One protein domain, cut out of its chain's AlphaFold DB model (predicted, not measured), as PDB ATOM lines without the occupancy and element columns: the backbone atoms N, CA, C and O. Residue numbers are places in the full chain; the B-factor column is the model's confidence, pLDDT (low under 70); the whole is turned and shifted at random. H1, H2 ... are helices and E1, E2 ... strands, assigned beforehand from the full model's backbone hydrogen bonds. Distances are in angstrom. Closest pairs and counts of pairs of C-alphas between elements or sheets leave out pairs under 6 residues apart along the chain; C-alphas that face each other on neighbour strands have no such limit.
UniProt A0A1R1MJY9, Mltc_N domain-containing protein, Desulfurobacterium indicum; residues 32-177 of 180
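Overview. This is residues 32 to 177 of the 180 residues of the protein "Mltc_N domain-containing protein" of Desulfurobacterium indicum (UniProt A0A1R1MJY9). A small head, a sheet of three strands E1, E2 and E3 with helix H2 packed slantwise over one face, sits at one end of a very long helix, H1, whose residues 32 to 50 stick out as a free arm. From the head, short H3 and then H4 lead back towards the arm, H4 packing on residues 55 to 70 of H1, and a long link returns to short H5 at the end of H2. The printed part has 146 residues, with five named helices and three named strands in the order H1 E1 E2 E3 H2 H3 H4 H5; the sheet's order is E1 - E2 - E3, antiparallel, and the class is mostly helix. It is loose, with a radius of gyration of the C-alphas of 21.0 A, and spans 79 by 38 by 24 A, a rod with the arm making much of its length.

Along the chain. The sheet holds E1, residues 88 to 92, E2, residues 98 to 103, and E3, residues 108 to 113; C-alpha 88 is at (147.130, 170.514, 143.995). H2 is residues 119 to 132, 20.1 A long. H3 is residues 135 to 141, 9.9 A, and H4 residues 143 to 155, 17.9 A. H1, residues 32 to 75, is 64.3 A long and begins at C-alpha 32, (172.254, 163.627, 92.721). H5, residues 172 to 176, measures 5.8 A and ends at C-alpha 176, (135.298, 154.757, 148.564).

Arrangement. E1, E2 and E3 form a meander, each strand the antiparallel neighbour of the one before, in two hairpins. Between E1 and E2, N 91 and O 100 are 2.9 A apart, within hydrogen-bond range; between E2 and E3, N 101 and O 110 are 2.8 A apart. H2 is on one face of the sheet, making two layers, a helix over a sheet. Its height over the sheet is 8.9 A, and it lies over E2 and E3, slantwise to the strands at 43 degrees to E3 on the local plane; the closest C-alphas of H2 and E3 are those of Leu 123 and Val 111, 6.6 A apart. H3 only grazes the sheet, with residues 138 to 141. H3 and H4 only just touch, and only at the corner, with 3 pairs of C-alphas within 8 A, the closest those of Ile 140 and Lys 146, 6.4 A apart; their lines are about perpendicular, at 77 degrees. H4 touches H1, the closest C-alphas being those of Val 144 and Glu 66, 5.3 A apart; they run opposite ways at a steep tilt of 37 degrees, only just past shallow. H5 touches residues 130 to 132 of H2, the closest C-alphas being those of Gly 172 and Ile 131, 4.3 A apart. H1 and H2 are apart. In H1, H2, H3, H4 and H5, every O i to N i+4 pair is within hydrogen-bond range.

Size, cuts and confidence. The two C-alphas farthest apart, those of Gln 32 and Lys 117, are 80.0 A apart. Without the free residues 32 to 50, the body spans 51 by 36 by 23 A. The printed part has no cut; the links H1 to E1 and H4 to H5 are long. Mean pLDDT of the printed part is 90.2, and residues 157 to 164 are under 70.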
ATOM      1  N   GLN A  32     172.933 162.332  92.773       91.56
ATOM      2  CA  GLN A  32     172.254 163.627  92.721       91.56
ATOM      3  C   GLN A  32     170.788 163.534  93.160       91.56
ATOM      4  O   GLN A  32     170.319 164.410  93.891       91.56
ATOM      5  N   ASN A  33     170.076 162.478  92.758       90.50
ATOM      6  CA  ASN A  33     168.691 162.248  93.169       90.50
ATOM      7  C   ASN A  33     168.593 161.981  94.675       90.50
ATOM      8  O   ASN A  33     167.843 162.677  95.359       90.50
ATOM      9  N   ASN A  34     169.418 161.080  95.218       90.62
ATOM     10  CA  ASN A  34     169.462 160.802  96.660       90.62
ATOM     11  C   ASN A  34     169.831 162.050  97.474       90.62
ATOM     12  O   ASN A  34     169.226 162.333  98.507       90.62
ATOM     13  N   TYR A  35     170.800 162.835  96.997       92.38
ATOM     14  CA  TYR A  35     171.169 164.089  97.643       92.38
ATOM     15  C   TYR A  35     169.998 165.079  97.641       92.38
ATOM     16  O   TYR A  35     169.704 165.681  98.673       92.38
ATOM     17  N   ARG A  36     169.279 165.222  96.521       92.62
ATOM     18  CA  ARG A  36     168.092 166.087  96.422       92.62
ATOM     19  C   ARG A  36     166.974 165.633  97.359       92.62
ATOM     20  O   ARG A  36     166.389 166.471  98.041       92.62
ATOM     21  N   GLU A  37     166.699 164.334  97.431       92.19
ATOM     22  CA  GLU A  37     165.716 163.767  98.360       92.19
ATOM     23  C   GLU A  37     166.095 164.035  99.818       92.19
ATOM     24  O   GLU A  37     165.264 164.517 100.589       92.19
ATOM     25  N   PHE A  38     167.362 163.826 100.182       92.69
ATOM     26  CA  PHE A  38     167.867 164.150 101.513       92.69
ATOM     27  C   PHE A  38     167.723 165.644 101.838       92.69
ATOM     28  O   PHE A  38     167.292 166.003 102.937       92.69
ATOM     29  N   GLN A  39     168.031 166.534 100.887       93.50
ATOM     30  CA  GLN A  39     167.837 167.973 101.075       93.50
ATOM     31  C   GLN A  39     166.358 168.326 101.263       93.50
ATOM     32  O   GLN A  39     166.032 169.082 102.181       93.50
ATOM     33  N   ASN A  40     165.461 167.751 100.460       93.44
ATOM     34  CA  ASN A  40     164.017 167.955 100.585       93.44
ATOM     35  C   ASN A  40     163.495 167.460 101.940       93.44
ATOM     36  O   ASN A  40     162.754 168.178 102.614       93.44
ATOM     37  N   TYR A  41     163.928 166.277 102.380       92.88
ATOM     38  CA  TYR A  41     163.610 165.739 103.701       92.88
ATOM     39  C   TYR A  41     164.095 166.672 104.817       92.88
ATOM     40  O   TYR A  41     163.322 167.038 105.704       92.88
ATOM     41  N   ASN A  42     165.349 167.127 104.755       94.44
ATOM     42  CA  ASN A  42     165.929 168.027 105.751       94.44
ATOM     43  C   ASN A  42     165.200 169.383 105.796       94.44
ATOM     44  O   ASN A  42     164.952 169.927 106.871       94.44
ATOM     45  N   GLN A  43     164.818 169.933 104.641       94.12
ATOM     46  CA  GLN A  43     164.009 171.153 104.564       94.12
ATOM     47  C   GLN A  43     162.607 170.941 105.151       94.12
ATOM     48  O   GLN A  43     162.148 171.769 105.943       94.12
ATOM     49  N   GLY A  44     161.955 169.821 104.827       92.00
ATOM     50  CA  GLY A  44     160.662 169.433 105.393       92.00
ATOM     51  C   GLY A  44     160.715 169.293 106.914       92.00
ATOM     52  O   GLY A  44     159.888 169.873 107.617       92.00
ATOM     53  N   PHE A  45     161.741 168.620 107.437       92.56
ATOM     54  CA  PHE A  45     161.964 168.466 108.873       92.56
ATOM     55  C   PHE A  45     162.230 169.807 109.571       92.56
ATOM     56  O   PHE A  45     161.645 170.087 110.619       92.56
ATOM     57  N   LYS A  46     163.055 170.685 108.979       94.62
ATOM     58  CA  LYS A  46     163.289 172.044 109.500       94.62
ATOM     59  C   LYS A  46     161.997 172.858 109.561       94.62
ATOM     60  O   LYS A  46     161.755 173.524 110.567       94.62
ATOM     61  N   LYS A  47     161.161 172.790 108.518       91.81
ATOM     62  CA  LYS A  47     159.856 173.463 108.486       91.81
ATOM     63  C   LYS A  47     158.923 172.910 109.561       91.81
ATOM     64  O   LYS A  47     158.364 173.694 110.315       91.81
ATOM     65  N   TYR A  48     158.822 171.587 109.681       88.75
ATOM     66  CA  TYR A  48     158.029 170.933 110.721       88.75
ATOM     67  C   TYR A  48     158.458 171.368 112.128       88.75
ATOM     68  O   TYR A  48     157.630 171.832 112.907       88.75
ATOM     69  N   LYS A  49     159.763 171.314 112.434       91.06
ATOM     70  CA  LYS A  49     160.304 171.761 113.726       91.06
ATOM     71  C   LYS A  49     159.980 173.230 114.003       91.06
ATOM     72  O   LYS A  49     159.626 173.575 115.126       91.06
ATOM     73  N   LYS A  50     160.097 174.090 112.986       92.00
ATOM     74  CA  LYS A  50     159.738 175.506 113.096       92.00
ATOM     75  C   LYS A  50     158.253 175.676 113.436       92.00
ATOM     76  O   LYS A  50     157.953 176.384 114.387       92.00
ATOM     77  N   THR A  51     157.360 174.985 112.727       88.62
ATOM     78  CA  THR A  51     155.914 175.027 112.987       88.62
ATOM     79  C   THR A  51     155.578 174.563 114.402       88.62
ATOM     80  O   THR A  51     154.896 175.284 115.117       88.62
ATOM     81  N   ILE A  52     156.118 173.429 114.858       87.75
ATOM     82  CA  ILE A  52     155.876 172.938 116.226       87.75
ATOM     83  C   ILE A  52     156.349 173.943 117.282       87.75
ATOM     84  O   ILE A  52     155.650 174.175 118.267       87.75
ATOM     85  N   ASN A  53     157.512 174.568 117.078       90.31
ATOM     86  CA  ASN A  53     157.994 175.600 117.992       90.31
ATOM     87  C   ASN A  53     157.051 176.812 118.019       90.31
ATOM     88  O   ASN A  53     156.706 177.283 119.096       90.31
ATOM     89  N   GLU A  54     156.608 177.303 116.859       89.94
ATOM     90  CA  GLU A  54     155.668 178.429 116.768       89.94
ATOM     91  C   GLU A  54     154.327 178.112 117.452       89.94
ATOM     92  O   GLU A  54     153.813 178.933 118.214       89.94
ATOM     93  N   GLU A  55     153.791 176.906 117.250       88.00
ATOM     94  CA  GLU A  55     152.560 176.443 117.899       88.00
ATOM     95  C   GLU A  55     152.720 176.310 119.422       88.00
ATOM     96  O   GLU A  55     151.819 176.688 120.176       88.00
ATOM     97  N   PHE A  56     153.873 175.828 119.897       90.06
ATOM     98  CA  PHE A  56     154.168 175.721 121.326       90.06
ATOM     99  C   PHE A  56     154.323 177.092 121.998       90.06
ATOM    100  O   PHE A  56     153.789 177.310 123.088       90.06
ATOM    101  N   GLU A  57     155.007 178.040 121.352       92.44
ATOM    102  CA  GLU A  57     155.099 179.418 121.846       92.44
ATOM    103  C   GLU A  57     153.718 180.088 121.898       92.44
ATOM    104  O   GLU A  57     153.375 180.728 122.896       92.44
ATOM    105  N   ALA A  58     152.883 179.883 120.872       91.50
ATOM    106  CA  ALA A  58     151.507 180.369 120.865       91.50
ATOM    107  C   ALA A  58     150.676 179.756 122.003       91.50
ATOM    108  O   ALA A  58     149.966 180.482 122.702       91.50
ATOM    109  N   TYR A  59     150.794 178.444 122.234       92.12
ATOM    110  CA  TYR A  59     150.137 177.761 123.348       92.12
ATOM    111  C   TYR A  59     150.523 178.370 124.699       92.12
ATOM    112  O   TYR A  59     149.629 178.721 125.469       92.12
ATOM    113  N   LYS A  60     151.824 178.541 124.975       93.88
ATOM    114  CA  LYS A  60     152.303 179.124 126.241       93.88
ATOM    115  C   LYS A  60     151.709 180.508 126.479       93.88
ATOM    116  O   LYS A  60     151.142 180.748 127.541       93.88
ATOM    117  N   LYS A  61     151.784 181.379 125.471       95.38
ATOM    118  CA  LYS A  61     151.265 182.747 125.553       95.38
ATOM    119  C   LYS A  61     149.758 182.774 125.814       95.38
ATOM    120  O   LYS A  61     149.296 183.478 126.702       95.38
ATOM    121  N   ILE A  62     148.985 182.001 125.050       95.00
ATOM    122  CA  ILE A  62     147.527 181.932 125.219       95.00
ATOM    123  C   ILE A  62     147.180 181.401 126.613       95.00
ATOM    124  O   ILE A  62     146.303 181.957 127.270       95.00
ATOM    125  N   MET A  63     147.859 180.346 127.065       93.81
ATOM    126  CA  MET A  63     147.612 179.734 128.369       93.81
ATOM    127  C   MET A  63     147.893 180.716 129.511       93.81
ATOM    128  O   MET A  63     147.063 180.842 130.409       93.81
ATOM    129  N   GLU A  64     148.997 181.462 129.439       96.00
ATOM    130  CA  GLU A  64     149.335 182.517 130.401       96.00
ATOM    131  C   GLU A  64     148.265 183.619 130.438       96.00
ATOM    132  O   GLU A  64     147.772 183.973 131.508       96.00
ATOM    133  N   GLU A  65     147.826 184.108 129.277       97.06
ATOM    134  CA  GLU A  65     146.775 185.126 129.188       97.06
ATOM    135  C   GLU A  65     145.430 184.641 129.760       97.06
ATOM    136  O   GLU A  65     144.775 185.369 130.513       97.06
ATOM    137  N   GLU A  66     145.006 183.417 129.426       96.12
ATOM    138  CA  GLU A  66     143.772 182.824 129.957       96.12
ATOM    139  C   GLU A  66     143.864 182.577 131.468       96.12
ATOM    140  O   GLU A  66     142.883 182.774 132.191       96.12
ATOM    141  N   PHE A  67     145.036 182.176 131.961       95.31
ATOM    142  CA  PHE A  67     145.273 181.953 133.382       95.31
ATOM    143  C   PHE A  67     145.232 183.260 134.182       95.31
ATOM    144  O   PHE A  67     144.541 183.332 135.201       95.31
ATOM    145  N   GLU A  68     145.880 184.320 133.697       96.31
ATOM    146  CA  GLU A  68     145.829 185.641 134.328       96.31
ATOM    147  C   GLU A  68     144.413 186.233 134.301       96.31
ATOM    148  O   GLU A  68     143.940 186.800 135.293       96.31
ATOM    149  N   ALA A  69     143.681 186.061 133.196       95.94
ATOM    150  CA  ALA A  69     142.279 186.461 133.122       95.94
ATOM    151  C   ALA A  69     141.417 185.702 134.143       95.94
ATOM    152  O   ALA A  69     140.596 186.312 134.831       95.94
ATOM    153  N   TYR A  70     141.617 184.390 134.270       95.31
ATOM    154  CA  TYR A  70     140.922 183.545 135.239       95.31
ATOM    155  C   TYR A  70     141.221 183.952 136.686       95.31
ATOM    156  O   TYR A  70     140.293 184.142 137.477       95.31
ATOM    157  N   LYS A  71     142.495 184.176 137.018       95.12
ATOM    158  CA  LYS A  71     142.936 184.643 138.337       95.12
ATOM    159  C   LYS A  71     142.252 185.955 138.731       95.12
ATOM    160  O   LYS A  71     141.665 186.030 139.808       95.12
ATOM    161  N   LYS A  72     142.195 186.929 137.814       95.31
ATOM    162  CA  LYS A  72     141.476 188.200 138.025       95.31
ATOM    163  C   LYS A  72     139.983 188.017 138.296       95.31
ATOM    164  O   LYS A  72     139.393 188.835 138.995       95.31
ATOM    165  N   GLN A  73     139.329 186.996 137.732       95.44
ATOM    166  CA  GLN A  73     137.919 186.720 138.051       95.44
ATOM    167  C   GLN A  73     137.764 186.155 139.462       95.44
ATOM    168  O   GLN A  73     136.850 186.560 140.176       95.44
ATOM    169  N   ILE A  74     138.667 185.267 139.882       96.00
ATOM    170  CA  ILE A  74     138.650 184.694 141.232       96.00
ATOM    171  C   ILE A  74     138.892 185.778 142.288       96.00
ATOM    172  O   ILE A  74     138.193 185.805 143.301       96.00
ATOM    173  N   GLU A  75     139.849 186.676 142.052       95.94
ATOM    174  CA  GLU A  75     140.229 187.760 142.974       95.94
ATOM    175  C   GLU A  75     139.074 188.717 143.307       95.94
ATOM    176  O   GLU A  75     139.078 189.348 144.363       95.94
ATOM    177  N   LYS A  76     138.042 188.791 142.457       95.75
ATOM    178  CA  LYS A  76     136.825 189.574 142.735       95.75
ATOM    179  C   LYS A  76     136.012 189.008 143.895       95.75
ATOM    180  O   LYS A  76     135.373 189.764 144.620       95.75
ATOM    181  N   GLU A  77     136.020 187.687 144.058       95.50
ATOM    182  CA  GLU A  77     135.240 186.991 145.085       95.50
ATOM    183  C   GLU A  77     136.119 186.565 146.277       95.50
ATOM    184  O   GLU A  77     135.648 186.527 147.416       95.50
ATOM    185  N   TRP A  78     137.408 186.280 146.049       95.94
ATOM    186  CA  TRP A  78     138.333 185.764 147.062       95.94
ATOM    187  C   TRP A  78     139.508 186.702 147.307       95.94
ATOM    188  O   TRP A  78     140.288 186.975 146.404       95.94
ATOM    189  N   LYS A  79     139.724 187.075 148.576       91.44
ATOM    190  CA  LYS A  79     140.923 187.822 149.000       91.44
ATOM    191  C   LYS A  79     142.222 187.044 148.763       91.44
ATOM    192  O   LYS A  79     143.222 187.631 148.381       91.44
ATOM    193  N   ASN A  80     142.183 185.730 148.999       90.44
ATOM    194  CA  ASN A  80     143.312 184.815 148.838       90.44
ATOM    195  C   ASN A  80     142.936 183.738 147.802       90.44
ATOM    196  O   ASN A  80     142.450 182.657 148.186       90.44
ATOM    197  N   PRO A  81     143.058 184.036 146.494       92.00
ATOM    198  CA  PRO A  81     142.843 183.046 145.444       92.00
ATOM    199  C   PRO A  81     143.852 181.901 145.596       92.00
ATOM    200  O   PRO A  81     145.014 182.122 145.929       92.00
ATOM    201  N   ILE A  82     143.406 180.671 145.359       93.19
ATOM    202  CA  ILE A  82     144.285 179.501 145.290       93.19
ATOM    203  C   ILE A  82     144.251 179.040 143.844       93.19
ATOM    204  O   ILE A  82     143.177 178.918 143.264       93.19
ATOM    205  N   VAL A  83     145.416 178.796 143.266       90.38
ATOM    206  CA  VAL A  83     145.536 178.309 141.894       90.38
ATOM    207  C   VAL A  83     145.993 176.852 141.890       90.38
ATOM    208  O   VAL A  83     146.681 176.431 142.824       90.38
ATOM    209  N   PRO A  84     145.595 176.063 140.881       92.00
ATOM    210  CA  PRO A  84     146.057 174.688 140.756       92.00
ATOM    211  C   PRO A  84     147.573 174.628 140.534       92.00
ATOM    212  O   PRO A  84     148.177 175.546 139.981       92.00
ATOM    213  N   SER A  85     148.176 173.517 140.947       90.81
ATOM    214  CA  SER A  85     149.579 173.178 140.690       90.81
ATOM    215  C   SER A  85     149.702 171.684 140.381       90.81
ATOM    216  O   SER A  85     148.704 170.966 140.401       90.81
ATOM    217  N   GLU A  86     150.914 171.192 140.121       90.12
ATOM    218  CA  GLU A  86     151.150 169.781 139.779       90.12
ATOM    219  C   GLU A  86     150.557 168.795 140.804       90.12
ATOM    220  O   GLU A  86     150.033 167.748 140.429       90.12
ATOM    221  N   LYS A  87     150.613 169.130 142.099       94.38
ATOM    222  CA  LYS A  87     150.142 168.270 143.203       94.38
ATOM    223  C   LYS A  87     148.888 168.797 143.896       94.38
ATOM    224  O   LYS A  87     148.444 168.213 144.883       94.38
ATOM    225  N   VAL A  88     148.316 169.894 143.400       95.12
ATOM    226  CA  VAL A  88     147.130 170.514 143.995       95.12
ATOM    227  C   VAL A  88     146.082 170.727 142.918       95.12
ATOM    228  O   VAL A  88     146.205 171.612 142.070       95.12
ATOM    229  N   PHE A  89     145.019 169.934 142.983       95.19
ATOM    230  CA  PHE A  89     143.830 170.158 142.178       95.19
ATOM    231  C   PHE A  89     142.993 171.264 142.813       95.19
ATOM    232  O   PHE A  89     142.697 171.211 144.006       95.19
ATOM    233  N   VAL A  90     142.585 172.247 142.012       96.25
ATOM    234  CA  VAL A  90     141.680 173.319 142.430       96.25
ATOM    235  C   VAL A  90     140.628 173.514 141.355       96.25
ATOM    236  O   VAL A  90     140.955 173.715 140.189       96.25
ATOM    237  N   GLU A  91     139.363 173.506 141.759       96.06
ATOM    238  CA  GLU A  91     138.247 173.821 140.876       96.06
ATOM    239  C   GLU A  91     137.311 174.816 141.552       96.06
ATOM    240  O   GLU A  91     136.781 174.560 142.636       96.06
ATOM    241  N   TYR A  92     137.077 175.937 140.877       96.25
ATOM    242  CA  TYR A  92     136.070 176.917 141.262       96.25
ATOM    243  C   TYR A  92     134.735 176.633 140.569       96.25
ATOM    244  O   TYR A  92     134.694 176.184 139.422       96.25
ATOM    245  N   SER A  93     133.628 176.956 141.238       94.25
ATOM    246  CA  SER A  93     132.320 177.021 140.585       94.25
ATOM    247  C   SER A  93     132.280 178.112 139.514       94.25
ATOM    248  O   SER A  93     133.084 179.039 139.511       94.25
ATOM    249  N   LYS A  94     131.293 178.032 138.612       92.81
ATOM    250  CA  LYS A  94     131.117 178.991 137.505       92.81
ATOM    251  C   LYS A  94     130.990 180.450 137.957       92.81
ATOM    252  O   LYS A  94     131.366 181.348 137.217       92.81
ATOM    253  N   ASP A  95     130.418 180.672 139.136       93.44
ATOM    254  CA  ASP A  95     130.248 181.986 139.760       93.44
ATOM    255  C   ASP A  95     131.400 182.358 140.704       93.44
ATOM    256  O   ASP A  95     131.323 183.372 141.386       93.44
ATOM    257  N   TYR A  96     132.434 181.517 140.785       95.00
ATOM    258  CA  TYR A  96     133.582 181.644 141.676       95.00
ATOM    259  C   TYR A  96     133.247 181.680 143.169       95.00
ATOM    260  O   TYR A  96     134.137 181.929 143.966       95.00
ATOM    261  N   LYS A  97     132.017 181.385 143.607       94.38
ATOM    262  CA  LYS A  97     131.633 181.479 145.033       94.38
ATOM    263  C   LYS A  97     131.872 180.215 145.840       94.38
ATOM    264  O   LYS A  97     131.699 180.215 147.058       94.38
ATOM    265  N   SER A  98     132.285 179.139 145.188       95.06
ATOM    266  CA  SER A  98     132.754 177.927 145.848       95.06
ATOM    267  C   SER A  98     134.012 177.410 145.178       95.06
ATOM    268  O   SER A  98     134.200 177.601 143.976       95.06
ATOM    269  N   ARG A  99     134.862 176.750 145.963       96.19
ATOM    270  CA  ARG A  99     136.029 176.035 145.452       96.19
ATOM    271  C   ARG A  99     136.191 174.685 146.127       96.19
ATOM    272  O   ARG A  99     135.883 174.524 147.311       96.19
ATOM    273  N   LYS A 100     136.690 173.734 145.351       96.56
ATOM    274  CA  LYS A 100     137.125 172.407 145.778       96.56
ATOM    275  C   LYS A 100     138.637 172.351 145.602       96.56
ATOM    276  O   LYS A 100     139.134 172.766 144.559       96.56
ATOM    277  N   MET A 101     139.346 171.846 146.602       96.69
ATOM    278  CA  MET A 101     140.791 171.668 146.569       96.69
ATOM    279  C   MET A 101     141.148 170.264 147.040       96.69
ATOM    280  O   MET A 101     140.630 169.813 148.063       96.69
ATOM    281  N   VAL A 102     142.048 169.608 146.315       96.62
ATOM    282  CA  VAL A 102     142.678 168.351 146.725       96.62
ATOM    283  C   VAL A 102     144.182 168.561 146.689       96.62
ATOM    284  O   VAL A 102     144.746 168.820 145.629       96.62
ATOM    285  N   ASP A 103     144.811 168.483 147.852       96.44
ATOM    286  CA  ASP A 103     146.260 168.472 148.004       96.44
ATOM    287  C   ASP A 103     146.715 167.015 148.099       96.44
ATOM    288  O   ASP A 103     146.499 166.350 149.117       96.44
ATOM    289  N   PHE A 104     147.307 166.514 147.015       93.81
ATOM    290  CA  PHE A 104     147.736 165.121 146.917       93.81
ATOM    291  C   PHE A 104     149.012 164.834 147.714       93.81
ATOM    292  O   PHE A 104     149.251 163.680 148.057       93.81
ATOM    293  N   ASN A 105     149.810 165.853 148.049       93.31
ATOM    294  CA  ASN A 105     150.998 165.669 148.884       93.31
ATOM    295  C   ASN A 105     150.605 165.464 150.347       93.31
ATOM    296  O   ASN A 105     151.125 164.579 151.017       93.31
ATOM    297  N   ASN A 106     149.668 166.282 150.827       94.31
ATOM    298  CA  ASN A 106     149.237 166.272 152.224       94.31
ATOM    299  C   ASN A 106     147.992 165.403 152.468       94.31
ATOM    300  O   ASN A 106     147.476 165.379 153.585       94.31
ATOM    301  N   GLY A 107     147.448 164.756 151.431       93.50
ATOM    302  CA  GLY A 107     146.228 163.946 151.527       93.50
ATOM    303  C   GLY A 107     145.010 164.732 152.023       93.50
ATOM    304  O   GLY A 107     144.159 164.183 152.720       93.50
ATOM    305  N   THR A 108     144.938 166.032 151.725       94.88
ATOM    306  CA  THR A 108     143.938 166.935 152.310       94.88
ATOM    307  C   THR A 108     142.928 167.393 151.268       94.88
ATOM    308  O   THR A 108     143.288 167.868 150.193       94.88
ATOM    309  N   ILE A 109     141.644 167.325 151.622       95.44
ATOM    310  CA  ILE A 109     140.545 167.846 150.807       95.44
ATOM    311  C   ILE A 109     139.947 169.054 151.515       95.44
ATOM    312  O   ILE A 109     139.624 168.999 152.702       95.44
ATOM    313  N   LYS A 110     139.760 170.148 150.777       96.00
ATOM    314  CA  LYS A 110     139.109 171.355 151.286       96.00
ATOM    315  C   LYS A 110     137.984 171.774 150.351       96.00
ATOM    316  O   LYS A 110     138.166 171.872 149.140       96.00
ATOM    317  N   VAL A 111     136.818 172.040 150.927       96.12
ATOM    318  CA  VAL A 111     135.663 172.592 150.214       96.12
ATOM    319  C   VAL A 111     135.256 173.873 150.920       96.12
ATOM    320  O   VAL A 111     134.982 173.865 152.118       96.12
ATOM    321  N   GLU A 112     135.212 174.973 150.179       95.31
ATOM    322  CA  GLU A 112     134.898 176.293 150.722       95.31
ATOM    323  C   GLU A 112     133.789 176.950 149.902       95.31
ATOM    324  O   GLU A 112     133.721 176.794 148.682       95.31
ATOM    325  N   VAL A 113     132.907 177.688 150.580       95.25
ATOM    326  CA  VAL A 113     131.771 178.383 149.961       95.25
ATOM    327  C   VAL A 113     131.595 179.751 150.618       95.25
ATOM    328  O   VAL A 113     131.529 179.849 151.844       95.25
ATOM    329  N   ILE A 114     131.474 180.807 149.816       93.12
ATOM    330  CA  ILE A 114     131.264 182.177 150.293       93.12
ATOM    331  C   ILE A 114     129.781 182.397 150.607       93.12
ATOM    332  O   ILE A 114     128.932 182.341 149.719       93.12
ATOM    333  N   LYS A 115     129.480 182.695 151.879       84.50
ATOM    334  CA  LYS A 115     128.170 183.177 152.374       84.50
ATOM    335  C   LYS A 115     126.925 182.457 151.795       84.50
ATOM    336  O   LYS A 115     125.974 183.124 151.380       84.50
ATOM    337  N   PRO A 116     126.865 181.114 151.745       81.00
ATOM    338  CA  PRO A 116     125.677 180.435 151.232       81.00
ATOM    339  C   PRO A 116     124.505 180.546 152.224       81.00
ATOM    340  O   PRO A 116     124.684 180.353 153.425       81.00
ATOM    341  N   LYS A 117     123.276 180.759 151.726       85.62
ATOM    342  CA  LYS A 117     122.053 180.750 152.564       85.62
ATOM    343  C   LYS A 117     121.865 179.423 153.319       85.62
ATOM    344  O   LYS A 117     121.381 179.413 154.440       85.62
ATOM    345  N   ASN A 118     122.258 178.302 152.705       91.62
ATOM    346  CA  ASN A 118     122.272 176.972 153.322       91.62
ATOM    347  C   ASN A 118     123.649 176.322 153.114       91.62
ATOM    348  O   ASN A 118     123.870 175.583 152.149       91.62
ATOM    349  N   TYR A 119     124.587 176.638 154.008       89.06
ATOM    350  CA  TYR A 119     125.979 176.198 153.894       89.06
ATOM    351  C   TYR A 119     126.138 174.679 153.937       89.06
ATOM    352  O   TYR A 119     126.878 174.135 153.124       89.06
ATOM    353  N   LYS A 120     125.396 173.973 154.805       91.75
ATOM    354  CA  LYS A 120     125.491 172.509 154.933       91.75
ATOM    355  C   LYS A 120     125.169 171.816 153.613       91.75
ATOM    356  O   LYS A 120     125.958 171.011 153.128       91.75
ATOM    357  N   LYS A 121     124.046 172.186 152.989       93.88
ATOM    358  CA  LYS A 121     123.641 171.627 151.692       93.88
ATOM    359  C   LYS A 121     124.666 171.938 150.599       93.88
ATOM    360  O   LYS A 121     124.965 171.069 149.785       93.88
ATOM    361  N   ALA A 122     125.208 173.157 150.580       93.81
ATOM    362  CA  ALA A 122     126.214 173.557 149.600       93.81
ATOM    363  C   ALA A 122     127.530 172.775 149.759       93.81
ATOM    364  O   ALA A 122     128.083 172.321 148.760       93.81
ATOM    365  N   LEU A 123     128.006 172.580 150.991       94.31
ATOM    366  CA  LEU A 123     129.218 171.810 151.278       94.31
ATOM    367  C   LEU A 123     129.051 170.337 150.894       94.31
ATOM    368  O   LEU A 123     129.868 169.821 150.138       94.31
ATOM    369  N   ILE A 124     127.960 169.694 151.332       94.19
ATOM    370  CA  ILE A 124     127.673 168.286 151.011       94.19
ATOM    371  C   ILE A 124     127.580 168.091 149.496       94.19
ATOM    372  O   ILE A 124     128.176 167.161 148.963       94.19
ATOM    373  N   LYS A 125     126.891 168.992 148.785       95.12
ATOM    374  CA  LYS A 125     126.784 168.928 147.323       95.12
ATOM    375  C   LYS A 125     128.149 169.040 146.645       95.12
ATOM    376  O   LYS A 125     128.438 168.268 145.739       95.12
ATOM    377  N   ASN A 126     128.977 170.001 147.050       95.12
ATOM    378  CA  ASN A 126     130.295 170.189 146.444       95.12
ATOM    379  C   ASN A 126     131.236 169.014 146.732       95.12
ATOM    380  O   ASN A 126     131.961 168.598 145.832       95.12
ATOM    381  N   LEU A 127     131.187 168.449 147.940       94.56
ATOM    382  CA  LEU A 127     131.950 167.254 148.283       94.56
ATOM    383  C   LEU A 127     131.476 166.030 147.486       94.56
ATOM    384  O   LEU A 127     132.299 165.338 146.899       94.56
ATOM    385  N   ALA A 128     130.163 165.793 147.407       94.38
ATOM    386  CA  ALA A 128     129.601 164.698 146.616       94.38
ATOM    387  C   ALA A 128     129.999 164.813 145.138       94.38
ATOM    388  O   ALA A 128     130.471 163.844 144.552       94.38
ATOM    389  N   ASN A 129     129.901 166.022 144.573       94.88
ATOM    390  CA  ASN A 129     130.359 166.287 143.215       94.88
ATOM    391  C   ASN A 129     131.846 165.965 143.048       94.88
ATOM    392  O   ASN A 129     132.203 165.390 142.033       94.88
ATOM    393  N   LEU A 130     132.703 166.320 144.016       94.94
ATOM    394  CA  LEU A 130     134.139 166.029 143.966       94.94
ATOM    395  C   LEU A 130     134.431 164.525 143.945       94.94
ATOM    396  O   LEU A 130     135.298 164.087 143.199       94.94
ATOM    397  N   ILE A 131     133.701 163.748 144.749       93.94
ATOM    398  CA  ILE A 131     133.837 162.285 144.829       93.94
ATOM    399  C   ILE A 131     133.501 161.636 143.482       93.94
ATOM    400  O   ILE A 131     134.168 160.696 143.062       93.94
ATOM    401  N   THR A 132     132.472 162.132 142.798       94.31
ATOM    402  CA  THR A 132     132.022 161.576 141.514       94.31
ATOM    403  C   THR A 132     132.712 162.194 140.298       94.31
ATOM    404  O   THR A 132     132.544 161.693 139.190       94.31
ATOM    405  N   GLU A 133     133.442 163.298 140.481       94.06
ATOM    406  CA  GLU A 133     134.106 164.044 139.410       94.06
ATOM    407  C   GLU A 133     135.153 163.161 138.725       94.06
ATOM    408  O   GLU A 133     135.981 162.523 139.384       94.06
ATOM    409  N   LYS A 134     135.139 163.166 137.389       93.19
ATOM    410  CA  LYS A 134     136.137 162.476 136.568       93.19
ATOM    411  C   LYS A 134     137.095 163.468 135.930       93.19
ATOM    412  O   LYS A 134     136.717 164.592 135.604       93.19
ATOM    413  N   THR A 135     138.316 163.032 135.654       90.25
ATOM    414  CA  THR A 135     139.370 163.834 135.007       90.25
ATOM    415  C   THR A 135     138.920 164.481 133.690       90.25
ATOM    416  O   THR A 135     139.241 165.641 133.430       90.25
ATOM    417  N   LYS A 136     138.109 163.783 132.879       89.62
ATOM    418  CA  LYS A 136     137.493 164.357 131.664       89.62
ATOM    419  C   LYS A 136     136.563 165.527 131.970       89.62
ATOM    420  O   LYS A 136     136.606 166.543 131.284       89.62
ATOM    421  N   GLU A 137     135.705 165.372 132.970       91.00
ATOM    422  CA  GLU A 137     134.719 166.389 133.332       91.00
ATOM    423  C   GLU A 137     135.398 167.631 133.905       91.00
ATOM    424  O   GLU A 137     135.092 168.743 133.469       91.00
ATOM    425  N   ALA A 138     136.378 167.433 134.788       90.94
ATOM    426  CA  ALA A 138     137.184 168.504 135.359       90.94
ATOM    427  C   ALA A 138     137.907 169.309 134.266       90.94
ATOM    428  O   ALA A 138     137.898 170.541 134.282       90.94
ATOM    429  N   PHE A 139     138.467 168.632 133.256       86.62
ATOM    430  CA  PHE A 139     139.072 169.302 132.104       86.62
ATOM    431  C   PHE A 139     138.056 170.155 131.332       86.62
ATOM    432  O   PHE A 139     138.319 171.319 131.040       86.62
ATOM    433  N   ILE A 140     136.873 169.607 131.032       88.31
ATOM    434  CA  ILE A 140     135.815 170.316 130.291       88.31
ATOM    435  C   ILE A 140     135.304 171.538 131.071       88.31
ATOM    436  O   ILE A 140     134.936 172.555 130.472       88.31
ATOM    437  N   LYS A 141     135.258 171.441 132.405       91.38
ATOM    438  CA  LYS A 141     134.838 172.523 133.303       91.38
ATOM    439  C   LYS A 141     135.909 173.600 133.474       91.38
ATOM    440  O   LYS A 141     135.545 174.727 133.803       91.38
ATOM    441  N   ASN A 142     137.185 173.294 133.231       91.75
ATOM    442  CA  ASN A 142     138.284 174.236 133.404       91.75
ATOM    443  C   ASN A 142     138.263 175.324 132.306       91.75
ATOM    444  O   ASN A 142     138.542 175.029 131.138       91.75
ATOM    445  N   PRO A 143     137.962 176.592 132.648       92.31
ATOM    446  CA  PRO A 143     137.850 177.655 131.654       92.31
ATOM    447  C   PRO A 143     139.193 177.988 130.997       92.31
ATOM    448  O   PRO A 143     139.203 178.265 129.802       92.31
ATOM    449  N   VAL A 144     140.311 177.898 131.727       92.75
ATOM    450  CA  VAL A 144     141.654 178.168 131.189       92.75
ATOM    451  C   VAL A 144     141.978 177.166 130.089       92.75
ATOM    452  O   VAL A 144     142.284 177.559 128.967       92.75
ATOM    453  N   LEU A 145     141.841 175.867 130.375       90.25
ATOM    454  CA  LEU A 145     142.152 174.810 129.408       90.25
ATOM    455  C   LEU A 145     141.204 174.845 128.206       90.25
ATOM    456  O   LEU A 145     141.651 174.766 127.062       90.25
ATOM    457  N   LYS A 146     139.903 175.033 128.453       89.75
ATOM    458  CA  LYS A 146     138.886 175.120 127.399       89.75
ATOM    459  C   LYS A 146     139.104 176.317 126.473       89.75
ATOM    460  O   LYS A 146     139.005 176.176 125.254       89.75
ATOM    461  N   ASN A 147     139.366 177.498 127.029       92.19
ATOM    462  CA  ASN A 147     139.588 178.699 126.229       92.19
ATOM    463  C   ASN A 147     140.933 178.645 125.503       92.19
ATOM    464  O   ASN A 147     141.000 179.064 124.349       92.19
ATOM    465  N   THR A 148     141.964 178.079 126.139       91.56
ATOM    466  CA  THR A 148     143.272 177.861 125.510       91.56
ATOM    467  C   THR A 148     143.138 176.962 124.288       91.56
ATOM    468  O   THR A 148     143.548 177.367 123.205       91.56
ATOM    469  N   ASP A 149     142.493 175.795 124.417       87.06
ATOM    470  CA  ASP A 149     142.238 174.888 123.286       87.06
ATOM    471  C   ASP A 149     141.439 175.591 122.176       87.06
ATOM    472  O   ASP A 149     141.826 175.552 121.008       87.06
ATOM    473  N   LYS A 150     140.380 176.330 122.534       88.94
ATOM    474  CA  LYS A 150     139.588 177.098 121.565       88.94
ATOM    475  C   LYS A 150     140.435 178.127 120.805       88.94
ATOM    476  O   LYS A 150     140.333 178.205 119.584       88.94
ATOM    477  N   ARG A 151     141.232 178.939 121.505       90.31
ATOM    478  CA  ARG A 151     142.061 179.997 120.900       90.31
ATOM    479  C   ARG A 151     143.205 179.416 120.076       90.31
ATOM    480  O   ARG A 151     143.477 179.918 118.990       90.31
ATOM    481  N   LEU A 152     143.821 178.336 120.547       88.25
ATOM    482  CA  LEU A 152     144.900 177.652 119.843       88.25
ATOM    483  C   LEU A 152     144.426 177.073 118.505       88.25
ATOM    484  O   LEU A 152     145.102 177.248 117.497       88.25
ATOM    485  N   ARG A 153     143.233 176.462 118.463       85.44
ATOM    486  CA  ARG A 153     142.624 175.952 117.217       85.44
ATOM    487  C   ARG A 153     142.311 177.038 116.189       85.44
ATOM    488  O   ARG A 153     142.248 176.739 115.006       85.44
ATOM    489  N   LEU A 154     142.073 178.272 116.632       85.44
ATOM    490  CA  LEU A 154     141.869 179.416 115.737       85.44
ATOM    491  C   LEU A 154     143.199 179.992 115.235       85.44
ATOM    492  O   LEU A 154     143.254 180.521 114.131       85.44
ATOM    493  N   ALA A 155     144.249 179.916 116.054       81.69
ATOM    494  CA  ALA A 155     145.559 180.491 115.762       81.69
ATOM    495  C   ALA A 155     146.492 179.555 114.973       81.69
ATOM    496  O   ALA A 155     147.470 180.023 114.397       81.69
ATOM    497  N   THR A 156     146.221 178.246 114.960       77.69
ATOM    498  CA  THR A 156     147.105 177.221 114.383       77.69
ATOM    499  C   THR A 156     146.352 176.333 113.398       77.69
ATOM    500  O   THR A 156     145.150 176.111 113.531       77.69
ATOM    501  N   SER A 157     147.064 175.789 112.411       66.12
ATOM    502  CA  SER A 157     146.517 175.009 111.289       66.12
ATOM    503  C   SER A 157     146.005 173.607 111.666       66.12
ATOM    504  O   SER A 157     145.767 172.788 110.780       66.12
ATOM    505  N   GLY A 158     145.816 173.317 112.959       61.81
ATOM    506  CA  GLY A 158     145.054 172.155 113.416       61.81
ATOM    507  C   GLY A 158     145.851 170.887 113.737       61.81
ATOM    508  O   GLY A 158     145.378 169.799 113.418       61.81
ATOM    509  N   ALA A 159     146.999 170.979 114.416       56.09
ATOM    510  CA  ALA A 159     147.747 169.786 114.831       56.09
ATOM    511  C   ALA A 159     148.206 169.783 116.299       56.09
ATOM    512  O   ALA A 159     149.327 169.388 116.593       56.09
ATOM    513  N   ILE A 160     147.329 170.116 117.254       57.31
ATOM    514  CA  ILE A 160     147.534 169.699 118.653       57.31
ATOM    515  C   ILE A 160     146.258 169.032 119.162       57.31
ATOM    516  O   ILE A 160     145.299 169.672 119.592       57.31
ATOM    517  N   ALA A 161     146.237 167.703 119.081       51.28
ATOM    518  CA  ALA A 161     145.208 166.890 119.703       51.28
ATOM    519  C   ALA A 161     145.400 166.930 121.226       51.28
ATOM    520  O   ALA A 161     146.195 166.170 121.778       51.28
ATOM    521  N   VAL A 162     144.634 167.769 121.925       55.47
ATOM    522  CA  VAL A 162     144.438 167.636 123.378       55.47
ATOM    523  C   VAL A 162     143.555 166.413 123.618       55.47
ATOM    524  O   VAL A 162     142.374 166.541 123.927       55.47
ATOM    525  N   ASN A 163     144.041 165.204 123.322       56.44
ATOM    526  CA  ASN A 163     143.137 164.063 123.319       56.44
ATOM    527  C   ASN A 163     143.792 162.733 123.667       56.44
ATOM    528  O   ASN A 163     143.959 161.878 122.803       56.44
ATOM    529  N   ARG A 164     144.069 162.565 124.968       58.19
ATOM    530  CA  ARG A 164     143.799 161.340 125.745       58.19
ATOM    531  C   ARG A 164     143.574 161.721 127.209       58.19
ATOM    532  O   ARG A 164     144.460 161.584 128.040       58.19
ATOM    533  N   LEU A 165     142.395 162.250 127.522       70.31
ATOM    534  CA  LEU A 165     142.004 162.403 128.922       70.31
ATOM    535  C   LEU A 165     141.504 161.048 129.416       70.31
ATOM    536  O   LEU A 165     140.560 160.495 128.845       70.31
ATOM    537  N   ASN A 166     142.131 160.503 130.453       74.25
ATOM    538  CA  ASN A 166     141.626 159.307 131.124       74.25
ATOM    539  C   ASN A 166     140.267 159.621 131.755       74.25
ATOM    540  O   ASN A 166     139.938 160.786 131.954       74.25
ATOM    541  N   ASN A 167     139.442 158.608 132.017       87.00
ATOM    542  CA  ASN A 167     138.137 158.782 132.669       87.00
ATOM    543  C   ASN A 167     138.186 158.305 134.125       87.00
ATOM    544  O   ASN A 167     137.325 157.544 134.565       87.00
ATOM    545  N   GLU A 168     139.257 158.676 134.815       89.88
ATOM    546  CA  GLU A 168     139.531 158.282 136.192       89.88
ATOM    547  C   GLU A 168     138.830 159.239 137.153       89.88
ATOM    548  O   GLU A 168     138.555 160.392 136.805       89.88
ATOM    549  N   SER A 169     138.505 158.745 138.344       92.50
ATOM    550  CA  SER A 169     137.965 159.593 139.401       92.50
ATOM    551  C   SER A 169     139.059 160.513 139.942       92.50
ATOM    552  O   SER A 169     140.224 160.129 139.986       92.50
ATOM    553  N   ILE A 170     138.695 161.728 140.359       92.06
ATOM    554  CA  ILE A 170     139.650 162.654 140.985       92.06
ATOM    555  C   ILE A 170     140.087 162.146 142.370       92.06
ATOM    556  O   ILE A 170     141.267 162.206 142.698       92.06
ATOM    557  N   ILE A 171     139.135 161.670 143.183       93.12
ATOM    558  CA  ILE A 171     139.380 161.121 144.535       93.12
ATOM    559  C   ILE A 171     138.399 160.012 144.946       93.12
ATOM    560  O   ILE A 171     138.445 159.522 146.075       93.12
ATOM    561  N   GLY A 172     137.423 159.677 144.105       90.56
ATOM    562  CA  GLY A 172     136.331 158.788 144.480       90.56
ATOM    563  C   GLY A 172     136.803 157.374 144.788       90.56
ATOM    564  O   GLY A 172     136.317 156.756 145.732       90.56
ATOM    565  N   ASP A 173     137.794 156.884 144.057       90.88
ATOM    566  CA  ASP A 173     138.462 155.616 144.332       90.88
ATOM    567  C   ASP A 173     139.216 155.626 145.665       90.88
ATOM    568  O   ASP A 173     139.066 154.690 146.450       90.88
ATOM    569  N   VAL A 174     139.927 156.714 145.967       87.69
ATOM    570  CA  VAL A 174     140.625 156.910 147.244       87.69
ATOM    571  C   VAL A 174     139.647 156.909 148.421       87.69
ATOM    572  O   VAL A 174     139.902 156.272 149.440       87.69
ATOM    573  N   LEU A 175     138.511 157.601 148.295       87.62
ATOM    574  CA  LEU A 175     137.560 157.757 149.400       87.62
ATOM    575  C   LEU A 175     136.609 156.573 149.582       87.62
ATOM    576  O   LEU A 175     136.154 156.324 150.696       87.62
ATOM    577  N   THR A 176     136.265 155.866 148.506       87.94
ATOM    578  CA  THR A 176     135.298 154.757 148.564       87.94
ATOM    579  C   THR A 176     135.958 153.380 148.563       87.94
ATOM    580  O   THR A 176     135.279 152.381 148.806       87.94
ATOM    581  N   GLY A 177     137.259 153.305 148.262       86.69
ATOM    582  CA  GLY A 177     137.983 152.049 148.060       86.69
ATOM    583  C   GLY A 177     137.517 151.262 146.830       86.69
ATOM    584  O   GLY A 177     137.869 150.093 146.678       86.69
TER     585      GLY A 177